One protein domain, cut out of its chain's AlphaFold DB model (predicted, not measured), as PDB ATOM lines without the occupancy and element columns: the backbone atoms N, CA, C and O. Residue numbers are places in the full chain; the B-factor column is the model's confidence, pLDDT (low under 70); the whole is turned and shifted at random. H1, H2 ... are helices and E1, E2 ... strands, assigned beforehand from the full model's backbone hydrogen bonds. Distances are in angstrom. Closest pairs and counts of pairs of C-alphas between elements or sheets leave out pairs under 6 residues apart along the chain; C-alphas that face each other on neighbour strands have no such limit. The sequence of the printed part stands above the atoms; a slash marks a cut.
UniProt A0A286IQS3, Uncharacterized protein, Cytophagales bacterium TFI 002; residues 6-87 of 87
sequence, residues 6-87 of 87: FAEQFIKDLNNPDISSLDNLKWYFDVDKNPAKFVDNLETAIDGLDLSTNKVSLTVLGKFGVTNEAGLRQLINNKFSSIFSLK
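This is residues 6 to 87 of the 87 residues of an uncharacterized protein of Cytophagales bacterium TFI 002 (UniProt A0A286IQS3). Five short helices and a small pair of strands make an elongated body in which H2 and H4 run along the long axis in opposite ways, at 14 degrees to each other, with H1 set steeply to H2. The strand pair E1 and E2 and the link of residues 30 to 37 lie toward one end of the long axis, and H3 lies toward the other. The 82 printed residues hold, along the chain, H1, E1, H2, H3, H4, H5 and E2; the class is mostly helix, and the one sheet, E1 beside E2, is parallel. The whole is compact, with a radius of gyration of the C-alphas of 12.6 A and spans of 38 by 23 by 21 A.

H1, residues 6 to 14, begins at C-alpha 6 at (194.870, 171.115, 154.660) and is 12.0 A long. E1 is residues 27 to 29, 6.5 A. H2, residues 38 to 47, is 14.2 A long, from C-alpha 38 at (206.798, 176.526, 152.471). H3 is residues 58 to 63, 8.7 A, and H4 is residues 69 to 78, 14.1 A. H5 is residues 80 to 83, 5.3 A. E2, residues 84 to 86, is 7.1 A long and ends at C-alpha 86 at (207.899, 175.488, 161.107).

H1 and H2 only just touch, with 3 pairs of C-alphas within 8 A, and only at their ends; the closest C-alphas, of Ala 7 and Ala 45, are 7.4 A apart. Their steep tilt of 68 degrees is only just short of about perpendicular, and they run the same way. H1 is close to H3 but not clearly touching, the closest C-alphas being those of Leu 14 and Val 60 at 7.4 A. E1 and E2 are parallel neighbours at 28 degrees; N 29 and O 85 are 2.9 A apart and N 85 and O 27 are 3.0 A apart, within hydrogen-bond range. E1, the helices H2, H3, H4 and H5, and E2 form a strand-helix-strand unit, two parallel neighbour strands with helices between them along the chain. H2 and H4 only just touch, with 3 pairs of C-alphas within 8 A, the closest being Glu 43 and Asn 77 at 7.7 A, at a shallow tilt of 14 degrees, opposite ways. H3 and H4 are close but not clearly touching, with the C-alphas of Leu 61 and Leu 72 6.9 A apart. H2 and H5 are near each other, with 5 pairs of C-alphas within 10 A. In H1, H2, H3 and H4 every O i to N i+4 pair is within hydrogen-bond range; H5 is too short for such a pair.

The two C-alphas farthest apart, those of Asp 32 and Leu 58, are 37.7 A apart. The printed part has no cut, and the link from H1 to E1, residues 15 to 26, is long. Mean pLDDT of the printed part is 89.5, and residues 34 to 35 are under 70.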
ATOM      1  N   PHE A   6     194.701 169.812 154.012       91.00
ATOM      2  CA  PHE A   6     194.870 171.115 154.660       91.00
ATOM      3  C   PHE A   6     193.577 171.932 154.653       91.00
ATOM      4  O   PHE A   6     193.115 172.337 155.711       91.00
ATOM      5  N   ALA A   7     192.962 172.114 153.482       91.69
ATOM      6  CA  ALA A   7     191.780 172.959 153.344       91.69
ATOM      7  C   ALA A   7     190.601 172.476 154.200       91.69
ATOM      8  O   ALA A   7     189.978 173.259 154.913       91.69
ATOM      9  N   GLU A   8     190.321 171.173 154.169       93.31
ATOM     10  CA  GLU A   8     189.223 170.589 154.936       93.31
ATOM     11  C   GLU A   8     189.465 170.710 156.444       93.31
ATOM     12  O   GLU A   8     188.572 171.116 157.190       93.31
ATOM     13  N   GLN A   9     190.674 170.372 156.895       94.62
ATOM     14  CA  GLN A   9     191.009 170.395 158.312       94.62
ATOM     15  C   GLN A   9     191.094 171.826 158.848       94.62
ATOM     16  O   GLN A   9     190.581 172.102 159.926       94.62
ATOM     17  N   PHE A  10     191.652 172.759 158.080       94.88
ATOM     18  CA  PHE A  10     191.729 174.157 158.483       94.88
ATOM     19  C   PHE A  10     190.337 174.790 158.601       94.88
ATOM     20  O   PHE A  10     190.050 175.470 159.582       94.88
ATOM     21  N   ILE A  11     189.418 174.504 157.669       94.62
ATOM     22  CA  ILE A  11     188.017 174.947 157.781       94.62
ATOM     23  C   ILE A  11     187.333 174.319 159.004       94.62
ATOM     24  O   ILE A  11     186.567 174.998 159.692       94.62
ATOM     25  N   LYS A  12     187.599 173.042 159.309       94.88
ATOM     26  CA  LYS A  12     187.099 172.404 160.540       94.88
ATOM     27  C   LYS A  12     187.611 173.119 161.790       94.88
ATOM     28  O   LYS A  12     186.814 173.388 162.686       94.88
ATOM     29  N   ASP A  13     188.889 173.480 161.820       94.50
ATOM     30  CA  ASP A  13     189.495 174.192 162.946       94.50
ATOM     31  C   ASP A  13     188.916 175.607 163.105       94.50
ATOM     32  O   ASP A  13     188.628 176.025 164.224       94.50
ATOM     33  N   LEU A  14     188.654 176.323 162.004       93.62
ATOM     34  CA  LEU A  14     187.971 177.626 162.037       93.62
ATOM     35  C   LEU A  14     186.558 177.528 162.631       93.62
ATOM     36  O   LEU A  14     186.116 178.434 163.332       93.62
ATOM     37  N   ASN A  15     185.846 176.435 162.354       93.62
ATOM     38  CA  ASN A  15     184.501 176.197 162.879       93.62
ATOM     39  C   ASN A  15     184.495 175.555 164.274       93.62
ATOM     40  O   ASN A  15     183.418 175.358 164.845       93.62
ATOM     41  N   ASN A  16     185.661 175.232 164.836       92.75
ATOM     42  CA  ASN A  16     185.745 174.623 166.152       92.75
ATOM     43  C   ASN A  16     185.205 175.608 167.213       92.75
ATOM     44  O   ASN A  16     185.678 176.746 167.299       92.75
ATOM     45  N   PRO A  17     184.206 175.214 168.027       89.00
ATOM     46  CA  PRO A  17     183.629 176.091 169.038       89.00
ATOM     47  C   PRO A  17     184.638 176.584 170.082       89.00
ATOM     48  O   PRO A  17     184.455 177.698 170.575       89.00
ATOM     49  N   ASP A  18     185.693 175.813 170.355       89.06
ATOM     50  CA  ASP A  18     186.736 176.132 171.339       89.06
ATOM     51  C   ASP A  18     187.760 177.153 170.811       89.06
ATOM     52  O   ASP A  18     188.512 177.760 171.579       89.06
ATOM     53  N   ILE A  19     187.782 177.388 169.496       88.25
ATOM     54  CA  ILE A  19     188.628 178.400 168.867       88.25
ATOM     55  C   ILE A  19     187.875 179.733 168.857       88.25
ATOM     56  O   ILE A  19     187.030 180.015 168.009       88.25
ATOM     57  N   SER A  20     188.188 180.573 169.843       84.75
ATOM     58  CA  SER A  20     187.627 181.922 169.991       84.75
ATOM     59  C   SER A  20     188.448 183.019 169.304       84.75
ATOM     60  O   SER A  20     187.953 184.126 169.126       84.75
ATOM     61  N   SER A  21     189.690 182.726 168.909       86.25
ATOM     62  CA  SER A  21     190.594 183.636 168.196       86.25
ATOM     63  C   SER A  21     191.506 182.839 167.269       86.25
ATOM     64  O   SER A  21     191.904 181.725 167.613       86.25
ATOM     65  N   LEU A  22     191.904 183.424 166.134       88.00
ATOM     66  CA  LEU A  22     192.918 182.825 165.261       88.00
ATOM     67  C   LEU A  22     194.274 182.650 165.960       88.00
ATOM     68  O   LEU A  22     195.026 181.763 165.588       88.00
ATOM     69  N   ASP A  23     194.571 183.427 167.007       85.62
ATOM     70  CA  ASP A  23     195.810 183.269 167.788       85.62
ATOM     71  C   ASP A  23     195.873 181.934 168.557       85.62
ATOM     72  O   ASP A  23     196.955 181.467 168.929       85.62
ATOM     73  N   ASN A  24     194.715 181.301 168.781       86.75
ATOM     74  CA  ASN A  24     194.621 179.981 169.406       86.75
ATOM     75  C   ASN A  24     194.818 178.848 168.391       86.75
ATOM     76  O   ASN A  24     195.055 177.706 168.782       86.75
ATOM     77  N   LEU A  25     194.712 179.150 167.097       91.38
ATOM     78  CA  LEU A  25     194.818 178.177 166.026       91.38
ATOM     79  C   LEU A  25     196.291 178.075 165.626       91.38
ATOM     80  O   LEU A  25     196.843 178.986 165.023       91.38
ATOM     81  N   LYS A  26     196.942 176.973 166.014       90.56
ATOM     82  CA  LYS A  26     198.369 176.742 165.754       90.56
ATOM     83  C   LYS A  26     198.582 175.475 164.949       90.56
ATOM     84  O   LYS A  26     198.274 174.377 165.402       90.56
ATOM     85  N   TRP A  27     199.174 175.647 163.783       91.75
ATOM     86  CA  TRP A  27     199.543 174.602 162.850       91.75
ATOM     87  C   TRP A  27     201.064 174.520 162.770       91.75
ATOM     88  O   TRP A  27     201.737 175.451 162.322       91.75
ATOM     89  N   TYR A  28     201.601 173.389 163.221       88.25
ATOM     90  CA  TYR A  28     203.032 173.115 163.181       88.25
ATOM     91  C   TYR A  28     203.359 172.217 162.002       88.25
ATOM     92  O   TYR A  28     202.751 171.160 161.822       88.25
ATOM     93  N   PHE A  29     204.346 172.633 161.223       85.88
ATOM     94  CA  PHE A  29     204.806 171.908 160.056       85.88
ATOM     95  C   PHE A  29     206.266 171.532 160.239       85.88
ATOM     96  O   PHE A  29     207.081 172.353 160.635       85.88
ATOM     97  N   ASP A  30     206.573 170.284 159.928       83.31
ATOM     98  CA  ASP A  30     207.919 169.735 160.018       83.31
ATOM     99  C   ASP A  30     208.835 170.411 158.983       83.31
ATOM    100  O   ASP A  30     208.525 170.386 157.783       83.31
ATOM    101  N   VAL A  31     209.924 171.031 159.448       76.44
ATOM    102  CA  VAL A  31     210.909 171.719 158.597       76.44
ATOM    103  C   VAL A  31     211.611 170.766 157.627       76.44
ATOM    104  O   VAL A  31     211.810 171.126 156.467       76.44
ATOM    105  N   ASP A  32     211.879 169.522 158.031       76.62
ATOM    106  CA  ASP A  32     212.563 168.526 157.195       76.62
ATOM    107  C   ASP A  32     211.657 168.028 156.059       76.62
ATOM    108  O   ASP A  32     212.123 167.597 155.001       76.62
ATOM    109  N   LYS A  33     210.334 168.129 156.247       71.81
ATOM    110  CA  LYS A  33     209.322 167.803 155.228       71.81
ATOM    111  C   LYS A  33     208.865 169.017 154.413       71.81
ATOM    112  O   LYS A  33     208.088 168.855 153.465       71.81
ATOM    113  N   ASN A  34     209.312 170.229 154.752       67.38
ATOM    114  CA  ASN A  34     208.868 171.466 154.112       67.38
ATOM    115  C   ASN A  34     210.021 172.218 153.429       67.38
ATOM    116  O   ASN A  34     210.750 172.959 154.079       67.38
ATOM    117  N   PRO A  35     210.162 172.088 152.095       66.69
ATOM    118  CA  PRO A  35     211.257 172.706 151.352       66.69
ATOM    119  C   PRO A  35     211.118 174.236 151.270       66.69
ATOM    120  O   PRO A  35     210.078 174.788 151.626       66.69
ATOM    121  N   ALA A  36     212.141 174.890 150.701       72.56
ATOM    122  CA  ALA A  36     212.385 176.341 150.567       72.56
ATOM    123  C   ALA A  36     211.225 177.250 150.078       72.56
ATOM    124  O   ALA A  36     211.405 178.457 149.984       72.56
ATOM    125  N   LYS A  37     210.049 176.696 149.768       82.25
ATOM    126  CA  LYS A  37     208.831 177.396 149.327       82.25
ATOM    127  C   LYS A  37     207.637 177.139 150.251       82.25
ATOM    128  O   LYS A  37     206.498 177.077 149.797       82.25
ATOM    129  N   PHE A  38     207.874 176.840 151.527       82.50
ATOM    130  CA  PHE A  38     206.798 176.526 152.471       82.50
ATOM    131  C   PHE A  38     205.756 177.645 152.547       82.50
ATOM    132  O   PHE A  38     204.571 177.362 152.384       82.50
ATOM    133  N   VAL A  39     206.226 178.880 152.745       85.75
ATOM    134  CA  VAL A  39     205.382 180.076 152.851       85.75
ATOM    135  C   VAL A  39     204.546 180.234 151.584       85.75
ATOM    136  O   VAL A  39     203.332 180.102 151.673       85.75
ATOM    137  N   ASP A  40     205.182 180.333 150.412       88.75
ATOM    138  CA  ASP A  40     204.490 180.483 149.122       88.75
ATOM    139  C   ASP A  40     203.430 179.394 148.878       88.75
ATOM    140  O   ASP A  40     202.318 179.671 148.425       88.75
ATOM    141  N   ASN A  41     203.751 178.131 149.185       87.44
ATOM    142  CA  ASN A  41     202.818 177.018 148.990       87.44
ATOM    143  C   ASN A  41     201.615 177.101 149.936       87.44
ATOM    144  O   ASN A  41     200.514 176.703 149.560       87.44
ATOM    145  N   LEU A  42     201.830 177.548 151.174       89.81
ATOM    146  CA  LEU A  42     200.768 177.654 152.165       89.81
ATOM    147  C   LEU A  42     199.910 178.898 151.932       89.81
ATOM    148  O   LEU A  42     198.695 178.788 152.022       89.81
ATOM    149  N   GLU A  43     200.504 180.027 151.547       90.38
ATOM    150  CA  GLU A  43     199.772 181.210 151.076       90.38
ATOM    151  C   GLU A  43     198.891 180.862 149.872       90.38
ATOM    152  O   GLU A  43     197.689 181.113 149.898       90.38
ATOM    153  N   THR A  44     199.438 180.152 148.878       90.31
ATOM    154  CA  THR A  44     198.659 179.666 147.722       90.31
ATOM    155  C   THR A  44     197.504 178.755 148.155       90.31
ATOM    156  O   THR A  44     196.399 178.834 147.618       90.31
ATOM    157  N   ALA A  45     197.735 177.877 149.135       90.75
ATOM    158  CA  ALA A  45     196.690 177.000 149.656       90.75
ATOM    159  C   ALA A  45     195.610 177.769 150.431       90.75
ATOM    160  O   ALA A  45     194.436 177.417 150.326       90.75
ATOM    161  N   ILE A  46     195.988 178.814 151.175       91.75
ATOM    162  CA  ILE A  46     195.057 179.720 151.855       91.75
ATOM    163  C   ILE A  46     194.213 180.455 150.820       91.75
ATOM    164  O   ILE A  46     192.990 180.457 150.942       91.75
ATOM    165  N   ASP A  47     194.827 181.006 149.772       90.06
ATOM    166  CA  ASP A  47     194.135 181.685 148.672       90.06
ATOM    167  C   ASP A  47     193.105 180.787 147.976       90.06
ATOM    168  O   ASP A  47     192.027 181.254 147.612       90.06
ATOM    169  N   GLY A  48     193.376 179.482 147.891       90.44
ATOM    170  CA  GLY A  48     192.445 178.480 147.369       90.44
ATOM    171  C   GLY A  48     191.325 178.034 148.321       90.44
ATOM    172  O   GLY A  48     190.478 177.241 147.907       90.44
ATOM    173  N   LEU A  49     191.296 178.484 149.583       92.94
ATOM    174  CA  LEU A  49     190.238 178.112 150.530       92.94
ATOM    175  C   LEU A  49     188.888 178.698 150.112       92.94
ATOM    176  O   LEU A  49     188.765 179.905 149.925       92.94
ATOM    177  N   ASP A  50     187.856 177.855 150.084       93.50
ATOM    178  CA  ASP A  50     186.461 178.297 150.063       93.50
ATOM    179  C   ASP A  50     186.056 178.720 151.483       93.50
ATOM    180  O   ASP A  50     185.774 177.883 152.345       93.50
ATOM    181  N   LEU A  51     186.073 180.031 151.731       94.12
ATOM    182  CA  LEU A  51     185.692 180.647 153.005       94.12
ATOM    183  C   LEU A  51     184.283 181.261 152.941       94.12
ATOM    184  O   LEU A  51     183.937 182.109 153.768       94.12
ATOM    185  N   SER A  52     183.468 180.832 151.973       91.56
ATOM    186  CA  SER A  52     182.093 181.301 151.824       91.56
ATOM    187  C   SER A  52     181.258 180.998 153.070       91.56
ATOM    188  O   SER A  52     181.572 180.113 153.872       91.56
ATOM    189  N   THR A  53     180.118 181.676 153.218       87.38
ATOM    190  CA  THR A  53     179.230 181.496 154.381       87.38
ATOM    191  C   THR A  53     178.677 180.077 154.535       87.38
ATOM    192  O   THR A  53     178.208 179.715 155.613       87.38
ATOM    193  N   ASN A  54     178.749 179.263 153.475       90.31
ATOM    194  CA  ASN A  54     178.395 177.844 153.502       90.31
ATOM    195  C   ASN A  54     179.458 176.979 154.198       90.31
ATOM    196  O   ASN A  54     179.142 175.895 154.685       90.31
ATOM    197  N   LYS A  55     180.716 177.434 154.228       93.19
ATOM    198  CA  LYS A  55     181.847 176.761 154.882       93.19
ATOM    199  C   LYS A  55     182.182 177.379 156.230       93.19
ATOM    200  O   LYS A  55     182.530 176.652 157.156       93.19
ATOM    201  N   VAL A  56     182.063 178.699 156.349       93.25
ATOM    202  CA  VAL A  56     182.343 179.455 157.571       93.25
ATOM    203  C   VAL A  56     181.174 180.393 157.850       93.25
ATOM    204  O   VAL A  56     181.000 181.412 157.190       93.25
ATOM    205  N   SER A  57     180.340 180.043 158.829       92.38
ATOM    206  CA  SER A  57     179.128 180.816 159.132       92.38
ATOM    207  C   SER A  57     179.429 182.250 159.595       92.38
ATOM    208  O   SER A  57     180.483 182.530 160.169       92.38
ATOM    209  N   LEU A  58     178.454 183.156 159.450       91.06
ATOM    210  CA  LEU A  58     178.545 184.533 159.968       91.06
ATOM    211  C   LEU A  58     178.831 184.586 161.478       91.06
ATOM    212  O   LEU A  58     179.534 185.482 161.935       91.06
ATOM    213  N   THR A  59     178.338 183.613 162.250       90.81
ATOM    214  CA  THR A  59     178.641 183.499 163.684       90.81
ATOM    215  C   THR A  59     180.131 183.270 163.919       90.81
ATOM    216  O   THR A  59     180.710 183.889 164.805       90.81
ATOM    217  N   VAL A  60     180.764 182.405 163.122       90.88
ATOM    218  CA  VAL A  60     182.206 182.131 163.213       90.88
ATOM    219  C   VAL A  60     183.018 183.346 162.770       90.88
ATOM    220  O   VAL A  60     183.957 183.726 163.459       90.88
ATOM    221  N   LEU A  61     182.608 184.021 161.693       92.31
ATOM    222  CA  LEU A  61     183.214 185.289 161.274       92.31
ATOM    223  C   LEU A  61     183.165 186.332 162.403       92.31
ATOM    224  O   LEU A  61     184.188 186.932 162.742       92.31
ATOM    225  N   GLY A  62     182.009 186.461 163.060       91.44
ATOM    226  CA  GLY A  62     181.819 187.347 164.207       91.44
ATOM    227  C   GLY A  62     182.736 187.027 165.391       91.44
ATOM    228  O   GLY A  62     183.234 187.958 166.021       91.44
ATOM    229  N   LYS A  63     183.036 185.744 165.661       91.12
ATOM    230  CA  LYS A  63     184.016 185.350 166.699       91.12
ATOM    231  C   LYS A  63     185.403 185.925 166.423       91.12
ATOM    232  O   LYS A  63     186.082 186.353 167.348       91.12
ATOM    233  N   PHE A  64     185.802 185.967 165.155       91.81
ATOM    234  CA  PHE A  64     187.091 186.510 164.732       91.81
ATOM    235  C   PHE A  64     187.074 188.029 164.502       91.81
ATOM    236  O   PHE A  64     188.084 188.592 164.084       91.81
ATOM    237  N   GLY A  65     185.953 188.706 164.775       92.62
ATOM    238  CA  GLY A  65     185.825 190.154 164.604       92.62
ATOM    239  C   GLY A  65     185.745 190.605 163.142       92.62
ATOM    240  O   GLY A  65     186.039 191.761 162.844       92.62
ATOM    241  N   VAL A  66     185.356 189.713 162.228       94.25
ATOM    242  CA  VAL A  66     185.196 190.004 160.795       94.25
ATOM    243  C   VAL A  66     183.757 189.744 160.351       94.25
ATOM    244  O   VAL A  66     183.009 189.020 161.000       94.25
ATOM    245  N   THR A  67     183.335 190.350 159.242       93.31
ATOM    246  CA  THR A  67     181.932 190.291 158.784       93.31
ATOM    247  C   THR A  67     181.743 189.567 157.455       93.31
ATOM    248  O   THR A  67     180.611 189.327 157.045       93.31
ATOM    249  N   ASN A  68     182.830 189.222 156.766       93.38
ATOM    250  CA  ASN A  68     182.793 188.585 155.456       93.38
ATOM    251  C   ASN A  68     184.061 187.757 155.198       93.38
ATOM    252  O   ASN A  68     185.044 187.840 155.937       93.38
ATOM    253  N   GLU A  69     184.022 186.975 154.121       94.25
ATOM    254  CA  GLU A  69     185.128 186.131 153.667       94.25
ATOM    255  C   GLU A  69     186.426 186.922 153.439       94.25
ATOM    256  O   GLU A  69     187.489 186.497 153.887       94.25
ATOM    257  N   ALA A  70     186.353 188.081 152.777       93.62
ATOM    258  CA  ALA A  70     187.541 188.875 152.466       93.62
ATOM    259  C   ALA A  70     188.261 189.343 153.741       93.62
ATOM    260  O   ALA A  70     189.485 189.255 153.834       93.62
ATOM    261  N   GLY A  71     187.500 189.770 154.751       94.69
ATOM    262  CA  GLY A  71     188.023 190.141 156.061       94.69
ATOM    263  C   GLY A  71     188.668 188.958 156.780       94.69
ATOM    264  O   GLY A  71     189.751 189.110 157.342       94.69
ATOM    265  N   LEU A  72     188.056 187.768 156.721       95.06
ATOM    266  CA  LEU A  72     188.652 186.558 157.294       95.06
ATOM    267  C   LEU A  72     189.971 186.197 156.605       95.06
ATOM    268  O   LEU A  72     190.963 185.940 157.285       95.06
ATOM    269  N   ARG A  73     190.004 186.224 155.270       94.69
ATOM    270  CA  ARG A  73     191.211 185.953 154.478       94.69
ATOM    271  C   ARG A  73     192.334 186.928 154.819       94.69
ATOM    272  O   ARG A  73     193.452 186.505 155.102       94.69
ATOM    273  N   GLN A  74     192.022 188.222 154.871       94.69
ATOM    274  CA  GLN A  74     192.982 189.246 155.271       94.69
ATOM    275  C   GLN A  74     193.499 189.010 156.695       94.69
ATOM    276  O   GLN A  74     194.694 189.149 156.944       94.69
ATOM    277  N   LEU A  75     192.626 188.626 157.630       94.69
ATOM    278  CA  LEU A  75     193.020 188.346 159.008       94.69
ATOM    279  C   LEU A  75     193.941 187.121 159.112       94.69
ATOM    280  O   LEU A  75     194.939 187.191 159.827       94.69
ATOM    281  N   ILE A  76     193.641 186.034 158.390       95.06
ATOM    282  CA  ILE A  76     194.498 184.838 158.314       95.06
ATOM    283  C   ILE A  76     195.881 185.217 157.776       95.06
ATOM    284  O   ILE A  76     196.881 184.861 158.394       95.06
ATOM    285  N   ASN A  77     195.945 185.995 156.692       93.06
ATOM    286  CA  ASN A  77     197.212 186.435 156.099       93.06
ATOM    287  C   ASN A  77     198.003 187.349 157.048       93.06
ATOM    288  O   ASN A  77     199.192 187.135 157.271       93.06
ATOM    289  N   ASN A  78     197.343 188.308 157.706       93.88
ATOM    290  CA  ASN A  78     197.983 189.172 158.705       93.88
ATOM    291  C   ASN A  78     198.539 188.382 159.903       93.88
ATOM    292  O   ASN A  78     199.523 188.790 160.517       93.88
ATOM    293  N   LYS A  79     197.899 187.259 160.247       93.25
ATOM    294  CA  LYS A  79     198.285 186.366 161.345       93.25
ATOM    295  C   LYS A  79     199.023 185.115 160.864       93.25
ATOM    296  O   LYS A  79     199.210 184.188 161.653       93.25
ATOM    297  N   PHE A  80     199.497 185.085 159.619       92.06
ATOM    298  CA  PHE A  80     200.065 183.881 159.010       92.06
ATOM    299  C   PHE A  80     201.157 183.254 159.882       92.06
ATOM    300  O   PHE A  80     201.059 182.091 160.253       92.06
ATOM    301  N   SER A  81     202.147 184.047 160.305       89.88
ATOM    302  CA  SER A  81     203.279 183.546 161.104       89.88
ATOM    303  C   SER A  81     202.901 183.146 162.538       89.88
ATOM    304  O   SER A  81     203.626 182.381 163.169       89.88
ATOM    305  N   SER A  82     201.784 183.656 163.072       91.56
ATOM    306  CA  SER A  82     201.260 183.224 164.378       91.56
ATOM    307  C   SER A  82     200.458 181.928 164.295       91.56
ATOM    308  O   SER A  82     200.454 181.157 165.254       91.56
ATOM    309  N   ILE A  83     199.797 181.695 163.158       93.38
ATOM    310  CA  ILE A  83     198.961 180.519 162.923       93.38
ATOM    311  C   ILE A  83     199.821 179.348 162.455       93.38
ATOM    312  O   ILE A  83     199.688 178.235 162.956       93.38
ATOM    313  N   PHE A  84     200.718 179.592 161.504       91.31
ATOM    314  CA  PHE A  84     201.503 178.571 160.827       91.31
ATOM    315  C   PHE A  84     202.981 178.742 161.171       91.31
ATOM    316  O   PHE A  84     203.576 179.795 160.945       91.31
ATOM    317  N   SER A  85     203.594 177.699 161.725       88.50
ATOM    318  CA  SER A  85     205.002 177.733 162.124       88.50
ATOM    319  C   SER A  85     205.729 176.459 161.716       88.50
ATOM    320  O   SER A  85     205.177 175.361 161.810       88.50
ATOM    321  N   LEU A  86     206.988 176.610 161.307       85.81
ATOM    322  CA  LEU A  86     207.899 175.488 161.107       85.81
ATOM    323  C   LEU A  86     208.467 175.039 162.460       85.81
ATOM    324  O   LEU A  86     208.829 175.881 163.286       85.81
ATOM    325  N   LYS A  87     208.518 173.728 162.688       79.69
ATOM    326  CA  LYS A  87     209.138 173.097 163.855       79.69
ATOM    327  C   LYS A  87     210.009 171.918 163.459       79.69
ATOM    328  O   LYS A  87     209.749 171.332 162.385       79.69
TER     329      LYS A  87